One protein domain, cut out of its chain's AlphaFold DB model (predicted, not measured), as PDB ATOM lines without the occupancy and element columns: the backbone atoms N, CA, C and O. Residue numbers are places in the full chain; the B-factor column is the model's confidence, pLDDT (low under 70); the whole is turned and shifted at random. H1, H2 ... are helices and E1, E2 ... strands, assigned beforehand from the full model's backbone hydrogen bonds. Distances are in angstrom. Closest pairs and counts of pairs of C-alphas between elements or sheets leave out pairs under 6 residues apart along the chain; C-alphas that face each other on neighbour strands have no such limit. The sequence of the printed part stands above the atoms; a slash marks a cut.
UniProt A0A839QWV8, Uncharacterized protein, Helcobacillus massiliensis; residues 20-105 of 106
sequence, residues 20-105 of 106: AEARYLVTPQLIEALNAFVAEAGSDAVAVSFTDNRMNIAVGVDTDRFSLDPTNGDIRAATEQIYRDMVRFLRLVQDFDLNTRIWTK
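What this domain is: This is residues 20 to 105 of the 106 residues of an uncharacterized protein of Helcobacillus massiliensis (UniProt A0A839QWV8). A hairpin of two strands, E1 and E2, lies as a small layer over the H2 side of two longer helices, H2 and H3, which run opposite ways with their lines nearly parallel, set off to the side of each other and shifted lengthwise, and meet only where residues 33 to 37 of H2 come near residues 92 to 95 of H3. The long stretch after E2 reaches out to the far end, where residues 70 to 75 stick out and H3 sets off back toward the start of H2; the short helices H1 and H4 lie at the other end. The printed part has 86 residues with four named helices and two named strands, in the order H1 H2 E1 E2 H3 H4; the sheet, order E1 - E2, is antiparallel and the class is mixed, helices and strands. The whole is loose, with a radius of gyration of the C-alphas of 15.6 A and spans of 52 by 26 by 18 A.

Where its parts are: E1 holds residues 46 to 51, 16.7 A from first to last C-alpha, and starts at C-alpha 46 (-29.505, 33.671, -28.122). E2 holds residues 54 to 59, 16.4 A. H2 takes residues 28 to 41, 19.7 A, and H3, the longest helix, residues 75 to 95, 29.9 A, from C-alpha 75 (-16.108, 17.372, -43.178) to C-alpha 95 (-43.184, 26.537, -34.317). H1 is residues 20 to 25, 9.2 A, and H4 residues 100 to 103, 5.2 A.

How they stand to each other: E1 and E2 form a hairpin, antiparallel at 165 degrees between their directions; N 47 and O 58 are 2.9 A apart and N 56 and O 49 2.8 A, both within hydrogen-bond range. The closest C-alphas of H2 and E1 are those of Val 38 and Val 46, 6.6 A apart. H2, with residues 33 to 37 alone, and H3, with residues 92 to 95 alone, only just touch, with 3 pairs of C-alphas within 8 A. Their closest C-alphas are those of Ala 33 and Asp 95, 6.0 A apart, and they run opposite ways at a shallow tilt of 5 degrees. E1 and H3 are apart. H1 and E1 are only just apart, their closest C-alphas 8.4 A from each other. The closest C-alphas of E2 and H4 are those of Arg 54 and Trp 103, 7.7 A apart. In H2 every O i to N i+4 pair is within hydrogen-bond range, in H3 15 of 17 and in H1 1 of 2; H4 is too short for such a pair, and its 1 O i to N i+3 pair is not within range.

The domain as a whole: The C-alphas farthest apart, those of Ala 20 and Thr 71, are 52.3 A from each other. The printed part has no cut. The link from E2 to H3, residues 60 to 74, is long; the other links are tight. Mean pLDDT of the printed part is 77.1, and it is under 70 at residue 70, residues 72 to 73 and residues 95 to 105.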
ATOM      1  N   ALA A  20     -47.596  48.522 -26.321       86.38
ATOM      2  CA  ALA A  20     -48.867  48.010 -26.806       86.38
ATOM      3  C   ALA A  20     -48.612  46.963 -27.890       86.38
ATOM      4  O   ALA A  20     -49.119  45.850 -27.784       86.38
ATOM      5  N   GLU A  21     -47.762  47.284 -28.862       81.62
ATOM      6  CA  GLU A  21     -47.377  46.368 -29.938       81.62
ATOM      7  C   GLU A  21     -46.713  45.094 -29.397       81.62
ATOM      8  O   GLU A  21     -47.117  43.981 -29.740       81.62
ATOM      9  N   ALA A  22     -45.765  45.235 -28.464       84.50
ATOM     10  CA  ALA A  22     -45.048  44.094 -27.900       84.50
ATOM     11  C   ALA A  22     -45.970  43.070 -27.213       84.50
ATOM     12  O   ALA A  22     -45.691  41.876 -27.256       84.50
ATOM     13  N   ARG A  23     -47.091  43.500 -26.618       81.19
ATOM     14  CA  ARG A  23     -48.073  42.592 -25.994       81.19
ATOM     15  C   ARG A  23     -48.859  41.763 -27.001       81.19
ATOM     16  O   ARG A  23     -49.317  40.682 -26.649       81.19
ATOM     17  N   TYR A  24     -49.037  42.269 -28.220       79.75
ATOM     18  CA  TYR A  24     -49.675  41.514 -29.297       79.75
ATOM     19  C   TYR A  24     -48.708  40.530 -29.950       79.75
ATOM     20  O   TYR A  24     -49.133  39.459 -30.371       79.75
ATOM     21  N   LEU A  25     -47.423  40.886 -30.013       78.19
ATOM     22  CA  LEU A  25     -46.382  40.033 -30.582       78.19
ATOM     23  C   LEU A  25     -45.992  38.899 -29.630       78.19
ATOM     24  O   LEU A  25     -45.946  37.744 -30.036       78.19
ATOM     25  N   VAL A  26     -45.738  39.212 -28.358       81.00
ATOM     26  CA  VAL A  26     -45.212  38.262 -27.369       81.00
ATOM     27  C   VAL A  26     -46.355  37.502 -26.695       81.00
ATOM     28  O   VAL A  26     -46.767  37.790 -25.570       81.00
ATOM     29  N   THR A  27     -46.895  36.526 -27.426       80.38
ATOM     30  CA  THR A  27     -47.921  35.601 -26.933       80.38
ATOM     31  C   THR A  27     -47.302  34.480 -26.081       80.38
ATOM     32  O   THR A  27     -46.123  34.164 -26.248       80.38
ATOM     33  N   PRO A  28     -48.075  33.819 -25.196       81.94
ATOM     34  CA  PRO A  28     -47.584  32.661 -24.441       81.94
ATOM     35  C   PRO A  28     -47.010  31.551 -25.333       81.94
ATOM     36  O   PRO A  28     -45.955  31.008 -25.035       81.94
ATOM     37  N   GLN A  29     -47.658  31.282 -26.469       79.19
ATOM     38  CA  GLN A  29     -47.214  30.283 -27.449       79.19
ATOM     39  C   GLN A  29     -45.855  30.649 -28.059       79.19
ATOM     40  O   GLN A  29     -44.978  29.797 -28.170       79.19
ATOM     41  N   LEU A  30     -45.652  31.927 -28.401       80.44
ATOM     42  CA  LEU A  30     -44.365  32.414 -28.894       80.44
ATOM     43  C   LEU A  30     -43.268  32.257 -27.832       80.44
ATOM     44  O   LEU A  30     -42.164  31.830 -28.155       80.44
ATOM     45  N   ILE A  31     -43.560  32.565 -26.565       82.81
ATOM     46  CA  ILE A  31     -42.598  32.394 -25.464       82.81
ATOM     47  C   ILE A  31     -42.229  30.919 -25.282       82.81
ATOM     48  O   ILE A  31     -41.051  30.608 -25.130       82.81
ATOM     49  N   GLU A  32     -43.202  30.007 -25.316       82.94
ATOM     50  CA  GLU A  32     -42.951  28.563 -25.226       82.94
ATOM     51  C   GLU A  32     -42.058  28.076 -26.372       82.94
ATOM     52  O   GLU A  32     -41.070  27.379 -26.129       82.94
ATOM     53  N   ALA A  33     -42.339  28.510 -27.603       80.62
ATOM     54  CA  ALA A  33     -41.510  28.202 -28.762       80.62
ATOM     55  C   ALA A  33     -40.091  28.795 -28.636       80.62
ATOM     56  O   ALA A  33     -39.110  28.130 -28.967       80.62
ATOM     57  N   LEU A  34     -39.951  30.011 -28.093       81.75
ATOM     58  CA  LEU A  34     -38.647  30.630 -27.834       81.75
ATOM     59  C   LEU A  34     -37.871  29.871 -26.752       81.75
ATOM     60  O   LEU A  34     -36.676  29.653 -26.921       81.75
ATOM     61  N   ASN A  35     -38.526  29.428 -25.678       83.69
ATOM     62  CA  ASN A  35     -37.904  28.621 -24.626       83.69
ATOM     63  C   ASN A  35     -37.397  27.279 -25.172       83.69
ATOM     64  O   ASN A  35     -36.253  26.905 -24.913       83.69
ATOM     65  N   ALA A  36     -38.217  26.578 -25.961       82.56
ATOM     66  CA  ALA A  36     -37.810  25.343 -26.629       82.56
ATOM     67  C   ALA A  36     -36.616  25.588 -27.559       82.56
ATOM     68  O   ALA A  36     -35.623  24.862 -27.509       82.56
ATOM     69  N   PHE A  37     -36.658  26.670 -28.340       81.50
ATOM     70  CA  PHE A  37     -35.547  27.055 -29.195       81.50
ATOM     71  C   PHE A  37     -34.274  27.366 -28.399       81.50
ATOM     72  O   PHE A  37     -33.217  26.858 -28.749       81.50
ATOM     73  N   VAL A  38     -34.326  28.154 -27.326       81.00
ATOM     74  CA  VAL A  38     -33.135  28.461 -26.515       81.00
ATOM     75  C   VAL A  38     -32.555  27.182 -25.906       81.00
ATOM     76  O   VAL A  38     -31.354  26.941 -26.027       81.00
ATOM     77  N   ALA A  39     -33.398  26.306 -25.351       81.62
ATOM     78  CA  ALA A  39     -32.965  25.033 -24.775       81.62
ATOM     79  C   ALA A  39     -32.280  24.122 -25.808       81.62
ATOM     80  O   ALA A  39     -31.237  23.530 -25.534       81.62
ATOM     81  N   GLU A  40     -32.822  24.041 -27.023       78.75
ATOM     82  CA  GLU A  40     -32.214  23.267 -28.104       78.75
ATOM     83  C   GLU A  40     -30.938  23.921 -28.656       78.75
ATOM     84  O   GLU A  40     -30.135  23.249 -29.301       78.75
ATOM     85  N   ALA A  41     -30.742  25.239 -28.486       77.81
ATOM     86  CA  ALA A  41     -29.633  25.987 -29.104       77.81
ATOM     87  C   ALA A  41     -28.293  25.526 -28.562       77.81
ATOM     88  O   ALA A  41     -27.297  25.598 -29.280       77.81
ATOM     89  N   GLY A  42     -28.292  25.031 -27.322       74.62
ATOM     90  CA  GLY A  42     -27.067  24.696 -26.612       74.62
ATOM     91  C   GLY A  42     -26.138  25.905 -26.501       74.62
ATOM     92  O   GLY A  42     -24.926  25.729 -26.454       74.62
ATOM     93  N   SER A  43     -26.699  27.117 -26.536       75.31
ATOM     94  CA  SER A  43     -25.979  28.381 -26.485       75.31
ATOM     95  C   SER A  43     -26.699  29.330 -25.545       75.31
ATOM     96  O   SER A  43     -27.902  29.548 -25.679       75.31
ATOM     97  N   ASP A  44     -25.933  29.935 -24.643       73.69
ATOM     98  CA  ASP A  44     -26.415  30.980 -23.739       73.69
ATOM     99  C   ASP A  44     -26.513  32.350 -24.442       73.69
ATOM    100  O   ASP A  44     -26.990  33.326 -23.867       73.69
ATOM    101  N   ALA A  45     -26.067  32.443 -25.701       84.44
ATOM    102  CA  ALA A  45     -26.025  33.668 -26.492       84.44
ATOM    103  C   ALA A  45     -27.096  33.661 -27.593       84.44
ATOM    104  O   ALA A  45     -26.788  33.748 -28.784       84.44
ATOM    105  N   VAL A  46     -28.366  33.556 -27.202       85.94
ATOM    106  CA  VAL A  46     -29.505  33.671 -28.122       85.94
ATOM    107  C   VAL A  46     -30.163  35.039 -27.968       85.94
ATOM    108  O   VAL A  46     -30.502  35.455 -26.863       85.94
ATOM    109  N   ALA A  47     -30.378  35.733 -29.083       89.06
ATOM    110  CA  ALA A  47     -31.116  36.990 -29.118       89.06
ATOM    111  C   ALA A  47     -32.191  36.954 -30.203       89.06
ATOM    112  O   ALA A  47     -31.960  36.473 -31.313       89.06
ATOM    113  N   VAL A  48     -33.364  37.503 -29.888       87.00
ATOM    114  CA  VAL A  48     -34.487  37.623 -30.822       87.00
ATOM    115  C   VAL A  48     -34.977  39.062 -30.830       87.00
ATOM    116  O   VAL A  48     -35.055  39.710 -29.787       87.00
ATOM    117  N   SER A  49     -35.289  39.577 -32.015       88.94
ATOM    118  CA  SER A  49     -35.855  40.913 -32.189       88.94
ATOM    119  C   SER A  49     -36.947  40.911 -33.246       88.94
ATOM    120  O   SER A  49     -36.902  40.141 -34.204       88.94
ATOM    121  N   PHE A  50     -37.907  41.811 -33.070       86.00
ATOM    122  CA  PHE A  50     -38.978  42.068 -34.021       86.00
ATOM    123  C   PHE A  50     -38.791  43.487 -34.544       86.00
ATOM    124  O   PHE A  50     -38.613  44.423 -33.761       86.00
ATOM    125  N   THR A  51     -38.725  43.649 -35.858       87.50
ATOM    126  CA  THR A  51     -38.538  44.958 -36.491       87.50
ATOM    127  C   THR A  51     -39.280  44.975 -37.808       87.50
ATOM    128  O   THR A  51     -39.092  44.076 -38.633       87.50
ATOM    129  N   ASP A  52     -40.115  45.997 -37.987       83.12
ATOM    130  CA  ASP A  52     -41.069  46.091 -39.084       83.12
ATOM    131  C   ASP A  52     -41.842  44.772 -39.212       83.12
ATOM    132  O   ASP A  52     -42.521  44.325 -38.291       83.12
ATOM    133  N   ASN A  53     -41.650  44.099 -40.341       77.38
ATOM    134  CA  ASN A  53     -42.301  42.859 -40.671       77.38
ATOM    135  C   ASN A  53     -41.388  41.622 -40.579       77.38
ATOM    136  O   ASN A  53     -41.477  40.678 -41.370       77.38
ATOM    137  N   ARG A  54     -40.395  41.670 -39.695       81.00
ATOM    138  CA  ARG A  54     -39.364  40.639 -39.605       81.00
ATOM    139  C   ARG A  54     -39.120  40.258 -38.164       81.00
ATOM    140  O   ARG A  54     -38.988  41.109 -37.288       81.00
ATOM    141  N   MET A  55     -38.967  38.959 -37.959       83.31
ATOM    142  CA  MET A  55     -38.331  38.419 -36.772       83.31
ATOM    143  C   MET A  55     -36.885  38.076 -37.128       83.31
ATOM    144  O   MET A  55     -36.635  37.312 -38.061       83.31
ATOM    145  N   ASN A  56     -35.937  38.640 -36.387       87.19
ATOM    146  CA  ASN A  56     -34.517  38.346 -36.527       87.19
ATOM    147  C   ASN A  56     -34.066  37.504 -35.334       87.19
ATOM    148  O   ASN A  56     -34.385  37.833 -34.190       87.19
ATOM    149  N   ILE A  57     -33.296  36.454 -35.608       85.88
ATOM    150  CA  ILE A  57     -32.737  35.559 -34.596       85.88
ATOM    151  C   ILE A  57     -31.220  35.552 -34.749       85.88
ATOM    152  O   ILE A  57     -30.704  35.373 -35.851       85.88
ATOM    153  N   ALA A  58     -30.518  35.720 -33.635       88.00
ATOM    154  CA  ALA A  58     -29.082  35.541 -33.532       88.00
ATOM    155  C   ALA A  58     -28.781  34.419 -32.537       88.00
ATOM    156  O   ALA A  58     -29.361  34.369 -31.453       88.00
ATOM    157  N   VAL A  59     -27.864  33.531 -32.916       85.25
ATOM    158  CA  VAL A  59     -27.355  32.452 -32.067       85.25
ATOM    159  C   VAL A  59     -25.838  32.536 -32.087       85.25
ATOM    160  O   VAL A  59     -25.222  32.373 -33.141       85.25
ATOM    161  N   GLY A  60     -25.234  32.816 -30.937       86.69
ATOM    162  CA  GLY A  60     -23.791  32.733 -30.762       86.69
ATOM    163  C   GLY A  60     -23.358  31.272 -30.754       86.69
ATOM    164  O   GLY A  60     -23.911  30.466 -30.011       86.69
ATOM    165  N   VAL A  61     -22.389  30.920 -31.589       80.12
ATOM    166  CA  VAL A  61     -21.828  29.570 -31.665       80.12
ATOM    167  C   VAL A  61     -20.307  29.653 -31.662       80.12
ATOM    168  O   VAL A  61     -19.734  30.532 -32.298       80.12
ATOM    169  N   ASP A  62     -19.650  28.696 -31.008       79.62
ATOM    170  CA  ASP A  62     -18.179  28.628 -30.934       79.62
ATOM    171  C   ASP A  62     -17.547  27.951 -32.162       79.62
ATOM    172  O   ASP A  62     -16.368  27.601 -32.177       79.62
ATOM    173  N   THR A  63     -18.347  27.712 -33.199       75.56
ATOM    174  CA  THR A  63     -17.949  26.967 -34.397       75.56
ATOM    175  C   THR A  63     -18.332  27.757 -35.631       75.56
ATOM    176  O   THR A  63     -19.434  28.299 -35.702       75.56
ATOM    177  N   ASP A  64     -17.433  27.809 -36.612       77.31
ATOM    178  CA  ASP A  64     -17.747  28.404 -37.905       77.31
ATOM    179  C   ASP A  64     -18.754  27.507 -38.640       77.31
ATOM    180  O   ASP A  64     -18.475  26.347 -38.942       77.31
ATOM    181  N   ARG A  65     -19.956  28.041 -38.879       76.06
ATOM    182  CA  ARG A  65     -21.036  27.372 -39.626       76.06
ATOM    183  C   ARG A  65     -21.101  27.815 -41.091       76.06
ATOM    184  O   ARG A  65     -21.930  27.306 -41.841       76.06
ATOM    185  N   PHE A  66     -20.259  28.763 -41.498       78.06
ATOM    186  CA  PHE A  66     -20.244  29.371 -42.830       78.06
ATOM    187  C   PHE A  66     -19.057  28.929 -43.681       78.06
ATOM    188  O   PHE A  66     -19.065  29.152 -44.893       78.06
ATOM    189  N   SER A  67     -18.061  28.280 -43.082       74.81
ATOM    190  CA  SER A  67     -16.984  27.626 -43.810       74.81
ATOM    191  C   SER A  67     -16.943  26.129 -43.520       74.81
ATOM    192  O   SER A  67     -17.188  25.661 -42.411       74.81
ATOM    193  N   LEU A  68     -16.646  25.360 -44.565       74.50
ATOM    194  CA  LEU A  68     -16.206  23.980 -44.431       74.50
ATOM    195  C   LEU A  68     -14.710  23.997 -44.701       74.50
ATOM    196  O   LEU A  68     -14.306  24.317 -45.817       74.50
ATOM    197  N   ASP A  69     -13.897  23.684 -43.696       71.38
ATOM    198  CA  ASP A  69     -12.466  23.486 -43.903       71.38
ATOM    199  C   ASP A  69     -12.245  22.088 -44.503       71.38
ATOM    200  O   ASP A  69     -12.407  21.087 -43.797       71.38
ATOM    201  N   PRO A  70     -11.870  21.980 -45.791       66.69
ATOM    202  CA  PRO A  70     -11.665  20.691 -46.433       66.69
ATOM    203  C   PRO A  70     -10.413  19.961 -45.920       66.69
ATOM    204  O   PRO A  70     -10.194  18.802 -46.269       66.69
ATOM    205  N   THR A  71      -9.567  20.634 -45.135       72.31
ATOM    206  CA  THR A  71      -8.359  20.063 -44.527       72.31
ATOM    207  C   THR A  71      -8.608  19.510 -43.125       72.31
ATOM    208  O   THR A  71      -7.798  18.733 -42.617       72.31
ATOM    209  N   ASN A  72      -9.749  19.849 -42.520       67.25
ATOM    210  CA  ASN A  72     -10.181  19.303 -41.246       67.25
ATOM    211  C   ASN A  72     -10.781  17.901 -41.462       67.25
ATOM    212  O   ASN A  72     -11.589  17.681 -42.363       67.25
ATOM    213  N   GLY A  73     -10.361  16.928 -40.651       66.88
ATOM    214  CA  GLY A  73     -10.571  15.498 -40.911       66.88
ATOM    215  C   GLY A  73     -12.023  15.011 -40.874       66.88
ATOM    216  O   GLY A  73     -12.271  13.859 -41.223       66.88
ATOM    217  N   ASP A  74     -12.979  15.857 -40.480       77.00
ATOM    218  CA  ASP A  74     -14.382  15.470 -40.304       77.00
ATOM    219  C   ASP A  74     -15.379  16.422 -40.992       77.00
ATOM    220  O   ASP A  74     -16.336  16.928 -40.404       77.00
ATOM    221  N   ILE A  75     -15.169  16.650 -42.295       82.06
ATOM    222  CA  ILE A  75     -16.108  17.372 -43.178       82.06
ATOM    223  C   ILE A  75     -17.533  16.809 -43.062       82.06
ATOM    224  O   ILE A  75     -18.514  17.549 -43.168       82.06
ATOM    225  N   ARG A  76     -17.666  15.492 -42.850       83.06
ATOM    226  CA  ARG A  76     -18.965  14.825 -42.718       83.06
ATOM    227  C   ARG A  76     -19.704  15.308 -41.471       83.06
ATOM    228  O   ARG A  76     -20.861  15.704 -41.609       83.06
ATOM    229  N   ALA A  77     -19.069  15.299 -40.299       82.25
ATOM    230  CA  ALA A  77     -19.696  15.797 -39.077       82.25
ATOM    231  C   ALA A  77     -20.045  17.286 -39.182       82.25
ATOM    232  O   ALA A  77     -21.154  17.673 -38.816       82.25
ATOM    233  N   ALA A  78     -19.157  18.105 -39.760       80.19
ATOM    234  CA  ALA A  78     -19.423  19.529 -39.976       80.19
ATOM    235  C   ALA A  78     -20.649  19.758 -40.880       80.19
ATOM    236  O   ALA A  78     -21.545  20.534 -40.548       80.19
ATOM    237  N   THR A  79     -20.742  19.020 -41.989       83.69
ATOM    238  CA  THR A  79     -21.889  19.087 -42.912       83.69
ATOM    239  C   THR A  79     -23.184  18.642 -42.232       83.69
ATOM    240  O   THR A  79     -24.230  19.266 -42.407       83.69
ATOM    241  N   GLU A  80     -23.129  17.570 -41.439       85.94
ATOM    242  CA  GLU A  80     -24.285  17.073 -40.696       85.94
ATOM    243  C   GLU A  80     -24.770  18.091 -39.657       85.94
ATOM    244  O   GLU A  80     -25.977  18.275 -39.499       85.94
ATOM    245  N   GLN A  81     -23.856  18.800 -38.992       82.12
ATOM    246  CA  GLN A  81     -24.200  19.845 -38.033       82.12
ATOM    247  C   GLN A  81     -24.879  21.042 -38.710       82.12
ATOM    248  O   GLN A  81     -25.977  21.409 -38.293       82.12
ATOM    249  N   ILE A  82     -24.317  21.552 -39.813       84.19
ATOM    250  CA  ILE A  82     -24.932  22.628 -40.612       84.19
ATOM    251  C   ILE A  82     -26.335  22.222 -41.081       84.19
ATOM    252  O   ILE A  82     -27.284  22.997 -40.970       84.19
ATOM    253  N   TYR A  83     -26.502  20.988 -41.570       86.75
ATOM    254  CA  TYR A  83     -27.810  20.490 -41.991       86.75
ATOM    255  C   TYR A  83     -28.825  20.479 -40.841       86.75
ATOM    256  O   TYR A  83     -29.963  20.917 -41.022       86.75
ATOM    257  N   ARG A  84     -28.427  20.012 -39.648       84.94
ATOM    258  CA  ARG A  84     -29.298  20.037 -38.462       84.94
ATOM    259  C   ARG A  84     -29.704  21.461 -38.096       84.94
ATOM    260  O   ARG A  84     -30.881  21.674 -37.809       84.94
ATOM    261  N   ASP A  85     -28.781  22.419 -38.159       81.19
ATOM    262  CA  ASP A  85     -29.097  23.826 -37.900       81.19
ATOM    263  C   ASP A  85     -30.111  24.362 -38.913       81.19
ATOM    264  O   ASP A  85     -31.102  24.973 -38.527       81.19
ATOM    265  N   MET A  86     -29.917  24.094 -40.210       82.69
ATOM    266  CA  MET A  86     -30.842  24.541 -41.256       82.69
ATOM    267  C   MET A  86     -32.245  23.965 -41.064       82.69
ATOM    268  O   MET A  86     -33.225  24.708 -41.094       82.69
ATOM    269  N   VAL A  87     -32.359  22.653 -40.833       85.56
ATOM    270  CA  VAL A  87     -33.650  21.999 -40.560       85.56
ATOM    271  C   VAL A  87     -34.329  22.640 -39.357       85.56
ATOM    272  O   VAL A  87     -35.538  22.858 -39.367       85.56
ATOM    273  N   ARG A  88     -33.554  22.971 -38.330       79.12
ATOM    274  CA  ARG A  88     -34.064  23.610 -37.130       79.12
ATOM    275  C   ARG A  88     -34.544  25.037 -37.374       79.12
ATOM    276  O   ARG A  88     -35.654  25.362 -36.972       79.12
ATOM    277  N   PHE A  89     -33.776  25.866 -38.079       77.81
ATOM    278  CA  PHE A  89     -34.221  27.216 -38.439       77.81
ATOM    279  C   PHE A  89     -35.495  27.193 -39.290       77.81
ATOM    280  O   PHE A  89     -36.361  28.047 -39.123       77.81
ATOM    281  N   LEU A  90     -35.656  26.193 -40.161       77.56
ATOM    282  CA  LEU A  90     -36.884  26.015 -40.938       77.56
ATOM    283  C   LEU A  90     -38.083  25.613 -40.067       77.56
ATOM    284  O   LEU A  90     -39.201  26.037 -40.354       77.56
ATOM    285  N   ARG A  91     -37.868  24.834 -38.999       76.69
ATOM    286  CA  ARG A  91     -38.928  24.483 -38.038       76.69
ATOM    287  C   ARG A  91     -39.426  25.686 -37.254       76.69
ATOM    288  O   ARG A  91     -40.625  25.771 -37.046       76.69
ATOM    289  N   LEU A  92     -38.572  26.668 -36.962       75.94
ATOM    290  CA  LEU A  92     -38.999  27.902 -36.288       75.94
ATOM    291  C   LEU A  92     -40.134  28.617 -37.025       75.94
ATOM    292  O   LEU A  92     -41.012  29.189 -36.394       75.94
ATOM    293  N   VAL A  93     -40.160  28.555 -38.359       73.25
ATOM    294  CA  VAL A  93     -41.259  29.129 -39.150       73.25
ATOM    295  C   VAL A  93     -42.601  28.471 -38.808       73.25
ATOM    296  O   VAL A  93     -43.626  29.147 -38.792       73.25
ATOM    297  N   GLN A  94     -42.587  27.165 -38.529       71.31
ATOM    298  CA  GLN A  94     -43.757  26.385 -38.127       71.31
ATOM    299  C   GLN A  94     -44.066  26.568 -36.637       71.31
ATOM    300  O   GLN A  94     -45.217  26.809 -36.287       71.31
ATOM    301  N   ASP A  95     -43.047  26.497 -35.779       68.62
ATOM    302  CA  ASP A  95     -43.184  26.537 -34.317       68.62
ATOM    303  C   ASP A  95     -43.684  27.889 -33.819       68.62
ATOM    304  O   ASP A  95     -44.476  27.967 -32.883       68.62
ATOM    305  N   PHE A  96     -43.264  28.968 -34.474       68.69
ATOM    306  CA  PHE A  96     -43.749  30.301 -34.145       68.69
ATOM    307  C   PHE A  96     -45.121  30.611 -34.732       68.69
ATOM    308  O   PHE A  96     -45.576  31.742 -34.558       68.69
ATOM    309  N   ASP A  97     -45.739  29.646 -35.437       63.94
ATOM    310  CA  ASP A  97     -46.943  29.824 -36.254       63.94
ATOM    311  C   ASP A  97     -46.922  31.221 -36.868       63.94
ATOM    312  O   ASP A  97     -47.851  32.009 -36.673       63.94
ATOM    313  N   LEU A  98     -45.771  31.585 -37.474       61.88
ATOM    314  CA  LEU A  98     -45.551  32.915 -38.028       61.88
ATOM    315  C   LEU A  98     -46.543  33.012 -39.158       61.88
ATOM    316  O   LEU A  98     -46.290  32.606 -40.292       61.88
ATOM    317  N   ASN A  99     -47.719  33.495 -38.798       49.88
ATOM    318  CA  ASN A  99     -48.855  33.547 -39.657       49.88
ATOM    319  C   ASN A  99     -48.492  34.653 -40.623       49.88
ATOM    320  O   ASN A  99     -48.676  35.831 -40.328       49.88
ATOM    321  N   THR A 100     -47.864  34.274 -41.735       50.97
ATOM    322  CA  THR A 100     -47.278  35.166 -42.747       50.97
ATOM    323  C   THR A 100     -48.272  36.233 -43.216       50.97
ATOM    324  O   THR A 100     -47.874  37.264 -43.736       50.97
ATOM    325  N   ARG A 101     -49.564  36.022 -42.936       42.91
ATOM    326  CA  ARG A 101     -50.698  36.933 -43.096       42.91
ATOM    327  C   ARG A 101     -50.780  38.121 -42.124       42.91
ATOM    328  O   ARG A 101     -51.311  39.157 -42.511       42.91
ATOM    329  N   ILE A 102     -50.342  37.985 -40.870       49.25
ATOM    330  CA  ILE A 102     -50.300  39.088 -39.879       49.25
ATOM    331  C   ILE A 102     -49.139  40.025 -40.215       49.25
ATOM    332  O   ILE A 102     -49.242  41.240 -40.070       49.25
ATOM    333  N   TRP A 103     -48.079  39.420 -40.733       50.28
ATOM    334  CA  TRP A 103     -46.852  40.055 -41.152       50.28
ATOM    335  C   TRP A 103     -47.067  40.893 -42.440       50.28
ATOM    336  O   TRP A 103     -46.609  42.017 -42.542       50.28
ATOM    337  N   THR A 104     -47.883  40.490 -43.416       41.88
ATOM    338  CA  THR A 104     -48.117  41.271 -44.666       41.88
ATOM    339  C   THR A 104     -48.846  42.628 -44.543       41.88
ATOM    340  O   THR A 104     -49.424  43.085 -45.526       41.88
ATOM    341  N   LYS A 105     -48.893  43.286 -43.380       44.62
ATOM    342  CA  LYS A 105     -49.407  44.659 -43.313       44.62
ATOM    343  C   LYS A 105     -48.350  45.629 -43.837       44.62
ATOM    344  O   LYS A 105     -47.460  46.032 -43.095       44.62
TER     345      LYS A 105